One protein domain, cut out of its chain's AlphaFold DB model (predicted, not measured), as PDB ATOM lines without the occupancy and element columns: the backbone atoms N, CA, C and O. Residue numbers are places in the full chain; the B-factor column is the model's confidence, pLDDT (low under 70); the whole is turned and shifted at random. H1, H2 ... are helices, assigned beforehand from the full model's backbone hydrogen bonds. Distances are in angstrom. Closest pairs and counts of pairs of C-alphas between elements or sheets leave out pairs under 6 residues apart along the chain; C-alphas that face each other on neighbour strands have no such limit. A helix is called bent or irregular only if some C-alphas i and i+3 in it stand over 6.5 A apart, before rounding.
ATOM      1  N   ASN A  15     112.338  56.006  95.666       87.62
ATOM      2  CA  ASN A  15     111.109  55.283  95.996       87.62
ATOM      3  C   ASN A  15     110.082  55.309  94.844       87.62
ATOM      4  O   ASN A  15     110.214  56.063  93.881       87.62
ATOM      5  N   SER A  16     109.035  54.492  94.952       87.25
ATOM      6  CA  SER A  16     107.990  54.351  93.927       87.25
ATOM      7  C   SER A  16     107.245  55.651  93.611       87.25
ATOM      8  O   SER A  16     106.972  55.919  92.445       87.25
ATOM      9  N   LEU A  17     106.970  56.490  94.615       89.69
ATOM     10  CA  LEU A  17     106.322  57.790  94.404       89.69
ATOM     11  C   LEU A  17     107.228  58.746  93.616       89.69
ATOM     12  O   LEU A  17     106.778  59.447  92.715       89.69
ATOM     13  N   GLN A  18     108.519  58.772  93.946       87.06
ATOM     14  CA  GLN A  18     109.500  59.585  93.235       87.06
ATOM     15  C   GLN A  18     109.654  59.113  91.787       87.06
ATOM     16  O   GLN A  18     109.696  59.952  90.893       87.06
ATOM     17  N   ILE A  19     109.674  57.797  91.542       87.62
ATOM     18  CA  ILE A  19     109.688  57.230  90.183       87.62
ATOM     19  C   ILE A  19     108.499  57.765  89.376       87.62
ATOM     20  O   ILE A  19     108.705  58.323  88.301       87.62
ATOM     21  N   GLU A  20     107.285  57.686  89.923       89.81
ATOM     22  CA  GLU A  20     106.076  58.178  89.250       89.81
ATOM     23  C   GLU A  20     106.153  59.684  88.941       89.81
ATOM     24  O   GLU A  20     105.764  60.136  87.860       89.81
ATOM     25  N   LEU A  21     106.691  60.479  89.871       89.25
ATOM     26  CA  LEU A  21     106.891  61.915  89.670       89.25
ATOM     27  C   LEU A  21     107.904  62.208  88.557       89.25
ATOM     28  O   LEU A  21     107.646  63.086  87.732       89.25
ATOM     29  N   PHE A  22     109.023  61.480  88.493       88.44
ATOM     30  CA  PHE A  22     110.000  61.660  87.417       88.44
ATOM     31  C   PHE A  22     109.456  61.227  86.059       88.44
ATOM     32  O   PHE A  22     109.739  61.891  85.065       88.44
ATOM     33  N   GLU A  23     108.652  60.165  85.998       89.06
ATOM     34  CA  GLU A  23     107.993  59.751  84.756       89.06
ATOM     35  C   GLU A  23     107.025  60.829  84.257       89.06
ATOM     36  O   GLU A  23     107.098  61.239  83.097       89.06
ATOM     37  N   LYS A  24     106.182  61.374  85.145       90.81
ATOM     38  CA  LYS A  24     105.288  62.498  84.814       90.81
ATOM     39  C   LYS A  24     106.065  63.730  84.356       90.81
ATOM     40  O   LYS A  24     105.688  64.377  83.377       90.81
ATOM     41  N   PHE A  25     107.156  64.054  85.048       89.69
ATOM     42  CA  PHE A  25     107.986  65.200  84.704       89.69
ATOM     43  C   PHE A  25     108.690  65.021  83.353       89.69
ATOM     44  O   PHE A  25     108.739  65.968  82.573       89.69
ATOM     45  N   LEU A  26     109.170  63.813  83.036       88.38
ATOM     46  CA  LEU A  26     109.780  63.494  81.744       88.38
ATOM     47  C   LEU A  26     108.805  63.735  80.590       88.38
ATOM     48  O   LEU A  26     109.167  64.392  79.615       88.38
ATOM     49  N   VAL A  27     107.565  63.255  80.724       89.31
ATOM     50  CA  VAL A  27     106.516  63.470  79.717       89.31
ATOM     51  C   VAL A  27     106.285  64.965  79.502       89.31
ATOM     52  O   VAL A  27     106.392  65.448  78.375       89.31
ATOM     53  N   LEU A  28     106.064  65.718  80.583       90.12
ATOM     54  CA  LEU A  28     105.824  67.161  80.509       90.12
ATOM     55  C   LEU A  28     107.016  67.916  79.901       90.12
ATOM     56  O   LEU A  28     106.834  68.822  79.085       90.12
ATOM     57  N   PHE A  29     108.240  67.538  80.272       87.50
ATOM     58  CA  PHE A  29     109.461  68.131  79.738       87.50
ATOM     59  C   PHE A  29     109.564  67.922  78.227       87.50
ATOM     60  O   PHE A  29     109.805  68.879  77.491       87.50
ATOM     61  N   LEU A  30     109.347  66.696  77.745       86.56
ATOM     62  CA  LEU A  30     109.432  66.363  76.322       86.56
ATOM     63  C   LEU A  30     108.334  67.045  75.507       86.56
ATOM     64  O   LEU A  30     108.613  67.598  74.443       86.56
ATOM     65  N   GLU A  31     107.096  67.047  76.003       88.88
ATOM     66  CA  GLU A  31     105.983  67.754  75.364       88.88
ATOM     67  C   GLU A  31     106.269  69.247  75.247       88.88
ATOM     68  O   GLU A  31     106.112  69.840  74.176       88.88
ATOM     69  N   LYS A  32     106.762  69.859  76.325       87.19
ATOM     70  CA  LYS A  32     107.086  71.280  76.318       87.19
ATOM     71  C   LYS A  32     108.283  71.577  75.415       87.19
ATOM     72  O   LYS A  32     108.223  72.550  74.667       87.19
ATOM     73  N   ASN A  33     109.312  70.724  75.409       85.25
ATOM     74  CA  ASN A  33     110.513  70.906  74.586       85.25
ATOM     75  C   ASN A  33     110.232  70.770  73.070       85.25
ATOM     76  O   ASN A  33     110.951  71.316  72.232       85.25
ATOM     77  N   LYS A  34     109.148  70.075  72.689       84.62
ATOM     78  CA  LYS A  34     108.660  70.048  71.297       84.62
ATOM     79  C   LYS A  34     108.097  71.398  70.849       84.62
ATOM     80  O   LYS A  34     108.260  71.751  69.685       84.62
ATOM     81  N   LEU A  35     107.442  72.130  71.752       85.31
ATOM     82  CA  LEU A  35     106.752  73.393  71.455       85.31
ATOM     83  C   LEU A  35     107.664  74.616  71.589       85.31
ATOM     84  O   LEU A  35     107.551  75.576  70.834       85.31
ATOM     85  N   VAL A  36     108.562  74.583  72.566       78.19
ATOM     86  CA  VAL A  36     109.548  75.626  72.845       78.19
ATOM     87  C   VAL A  36     110.878  74.934  73.056       78.19
ATOM     88  O   VAL A  36     110.933  73.974  73.808       78.19
ATOM     89  N   ASN A  37     111.938  75.391  72.387       82.38
ATOM     90  CA  ASN A  37     113.265  74.764  72.394       82.38
ATOM     91  C   ASN A  37     113.964  74.938  73.765       82.38
ATOM     92  O   ASN A  37     114.957  75.653  73.878       82.38
ATOM     93  N   LEU A  38     113.398  74.328  74.812       79.56
ATOM     94  CA  LEU A  38     113.832  74.371  76.212       79.56
ATOM     95  C   LEU A  38     115.217  73.759  76.398       79.56
ATOM     96  O   LEU A  38     115.982  74.187  77.256       79.56
ATOM     97  N   SER A  39     115.534  72.740  75.604       82.81
ATOM     98  CA  SER A  39     116.847  72.122  75.568       82.81
ATOM     99  C   SER A  39     117.142  71.610  74.165       82.81
ATOM    100  O   SER A  39     116.268  71.061  73.495       82.81
ATOM    101  N   ALA A  40     118.406  71.710  73.748       81.88
ATOM    102  CA  ALA A  40     118.881  71.064  72.526       81.88
ATOM    103  C   ALA A  40     118.790  69.522  72.592       81.88
ATOM    104  O   ALA A  40     118.855  68.860  71.559       81.88
ATOM    105  N   ILE A  41     118.626  68.948  73.792       79.81
ATOM    106  CA  ILE A  41     118.485  67.507  74.018       79.81
ATOM    107  C   ILE A  41     117.031  67.086  73.774       79.81
ATOM    108  O   ILE A  41     116.124  67.576  74.447       79.81
ATOM    109  N   ARG A  42     116.816  66.165  72.824       75.81
ATOM    110  CA  ARG A  42     115.477  65.704  72.406       75.81
ATOM    111  C   ARG A  42     115.181  64.233  72.711       75.81
ATOM    112  O   ARG A  42     114.012  63.864  72.743       75.81
ATOM    113  N   ASP A  43     116.207  63.427  72.964       82.12
ATOM    114  CA  ASP A  43     116.067  62.011  73.318       82.12
ATOM    115  C   ASP A  43     115.744  61.810  74.798       82.12
ATOM    116  O   ASP A  43     116.438  62.341  75.667       82.12
ATOM    117  N   GLU A  44     114.749  60.970  75.090       79.62
ATOM    118  CA  GLU A  44     114.279  60.686  76.456       79.62
ATOM    119  C   GLU A  44     115.409  60.175  77.356       79.62
ATOM    120  O   GLU A  44     115.616  60.678  78.458       79.62
ATOM    121  N   THR A  45     116.208  59.231  76.851       83.69
ATOM    122  CA  THR A  45     117.375  58.661  77.540       83.69
ATOM    123  C   THR A  45     118.379  59.741  77.926       83.69
ATOM    124  O   THR A  45     118.884  59.762  79.046       83.69
ATOM    125  N   SER A  46     118.643  60.665  76.997       83.31
ATOM    126  CA  SER A  46     119.603  61.747  77.209       83.31
ATOM    127  C   SER A  46     119.078  62.782  78.198       83.31
ATOM    128  O   SER A  46     119.868  63.355  78.941       83.31
ATOM    129  N   VAL A  47     117.762  63.020  78.235       84.31
ATOM    130  CA  VAL A  47     117.136  63.881  79.248       84.31
ATOM    131  C   VAL A  47     117.269  63.258  80.635       84.31
ATOM    132  O   VAL A  47     117.676  63.944  81.571       84.31
ATOM    133  N   ILE A  48     116.994  61.960  80.771       83.19
ATOM    134  CA  ILE A  48     117.129  61.260  82.054       83.19
ATOM    135  C   ILE A  48     118.579  61.335  82.551       83.19
ATOM    136  O   ILE A  48     118.809  61.723  83.692       83.19
ATOM    137  N   GLU A  49     119.564  61.025  81.705       83.50
ATOM    138  CA  GLU A  49     120.972  61.031  82.124       83.50
ATOM    139  C   GLU A  49     121.514  62.449  82.381       83.50
ATOM    140  O   GLU A  49     122.114  62.685  83.423       83.50
ATOM    141  N   LYS A  50     121.273  63.416  81.485       82.88
ATOM    142  CA  LYS A  50     121.923  64.741  81.556       82.88
ATOM    143  C   LYS A  50     121.150  65.811  82.323       82.88
ATOM    144  O   LYS A  50     121.714  66.843  82.659       82.88
ATOM    145  N   HIS A  51     119.850  65.622  82.548       83.12
ATOM    146  CA  HIS A  51     119.058  66.566  83.343       83.12
ATOM    147  C   HIS A  51     118.706  65.979  84.697       83.12
ATOM    148  O   HIS A  51     118.917  66.638  85.711       83.12
ATOM    149  N   PHE A  52     118.173  64.757  84.745       85.44
ATOM    150  CA  PHE A  52     117.665  64.224  86.013       85.44
ATOM    151  C   PHE A  52     118.802  63.674  86.864       85.44
ATOM    152  O   PHE A  52     118.987  64.118  87.996       85.44
ATOM    153  N   ILE A  53     119.584  62.747  86.314       81.69
ATOM    154  CA  ILE A  53     120.698  62.128  87.029       81.69
ATOM    155  C   ILE A  53     121.759  63.171  87.383       81.69
ATOM    156  O   ILE A  53     122.116  63.245  88.553       81.69
ATOM    157  N   ASP A  54     122.187  64.026  86.447       82.50
ATOM    158  CA  ASP A  54     123.148  65.100  86.747       82.50
ATOM    159  C   ASP A  54     122.674  66.005  87.900       82.50
ATOM    160  O   ASP A  54     123.432  66.250  88.840       82.50
ATOM    161  N   SER A  55     121.403  66.431  87.904       82.75
ATOM    162  CA  SER A  55     120.858  67.275  88.984       82.75
ATOM    163  C   SER A  55     120.812  66.558  90.340       82.75
ATOM    164  O   SER A  55     121.049  67.172  91.380       82.75
ATOM    165  N   ILE A  56     120.513  65.256  90.355       79.31
ATOM    166  CA  ILE A  56     120.403  64.463  91.590       79.31
ATOM    167  C   ILE A  56     121.778  64.068  92.127       79.31
ATOM    168  O   ILE A  56     122.015  64.141  93.333       79.31
ATOM    169  N   ILE A  57     122.696  63.665  91.248       72.88
ATOM    170  CA  ILE A  57     124.077  63.344  91.609       72.88
ATOM    171  C   ILE A  57     124.751  64.580  92.191       72.88
ATOM    172  O   ILE A  57     125.418  64.460  93.216       72.88
ATOM    173  N   LEU A  58     124.525  65.765  91.614       66.88
ATOM    174  CA  LEU A  58     125.039  67.010  92.177       66.88
ATOM    175  C   LEU A  58     124.580  67.196  93.633       66.88
ATOM    176  O   LEU A  58     125.390  67.534  94.485       66.88
ATOM    177  N   ASN A  59     123.320  66.884  93.945       63.50
ATOM    178  CA  ASN A  59     122.800  66.942  95.313       63.50
ATOM    179  C   ASN A  59     123.370  65.847  96.242       63.50
ATOM    180  O   ASN A  59     123.507  66.067  97.441       63.50
ATOM    181  N   ASN A  60     123.724  64.671  95.715       62.16
ATOM    182  CA  ASN A  60     124.365  63.609  96.504       62.16
ATOM    183  C   ASN A  60     125.864  63.862  96.749       62.16
ATOM    184  O   ASN A  60     126.386  63.462  97.789       62.16
ATOM    185  N   PHE A  61     126.561  64.506  95.807       57.91
ATOM    186  CA  PHE A  61     127.979  64.859  95.933       57.91
ATOM    187  C   PHE A  61     128.187  66.145  96.726       57.91
ATOM    188  O   PHE A  61     129.093  66.222  97.556       57.91
ATOM    189  N   ILE A  62     127.337  67.147  96.509       54.91
ATOM    190  CA  ILE A  62     127.306  68.353  97.323       54.91
ATOM    191  C   ILE A  62     126.384  68.061  98.499       54.91
ATOM    192  O   ILE A  62     125.220  68.449  98.526       54.91
TER     193      ILE A  62
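What this domain is: This is residues 15 to 62 of the 65 residues of an uncharacterized protein of Candidatus Gracilibacteria bacterium (UniProt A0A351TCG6). Two long helices make an open V: the first residues of H2 meet H1 beyond its midpoint, and from there the start of H1 and the end of H2 spread apart. The short link of residues 36 to 43 joins them at the closed end of the V, while residues 15 to 21 and 53 to 62 stick out as its two free arms. The printed part has 48 residues with two named helices, H1 then H2, and no named strand; its class is all helix. It is only just compact, close to loose, with a radius of gyration of the C-alphas of 11.5 A and spans of 32 by 22 by 14 A.

How they stand to each other: The longest helix by residues is H1, residues 16 to 35. It touches H2, residues 44 to 61, with residues 26 to 30 alone, and H2 touches it with residues 44 to 48 alone. Their closest C-alphas, those of Leu 30 and Glu 44, are 7.5 A apart. The helices run opposite ways at a steep tilt of 53 degrees, and their centres are 13.3 A apart. H2 has a kink of 27 degrees near residue 55. Of the O i to N i+4 pairs, 15 of 16 in H1 and 12 of 14 in H2 are within hydrogen-bond range.

Where its parts are: H1 begins at C-alpha 16 (107.990, 54.351, 93.927) and measures 29.5 A from first to last C-alpha. H2 measures 24.2 A and ends at C-alpha 61 (127.979, 64.859, 95.933). H2 is neither bent nor irregular, but only just: C-alphas 50 and 53 are 6.2 A apart.

The domain as a whole: The two C-alphas farthest apart, those of Leu 35 and Phe 61, are 33.5 A apart. The printed part has no cut. The mean pLDDT of the printed part is 82.2; residues 58 to 62 are under 70.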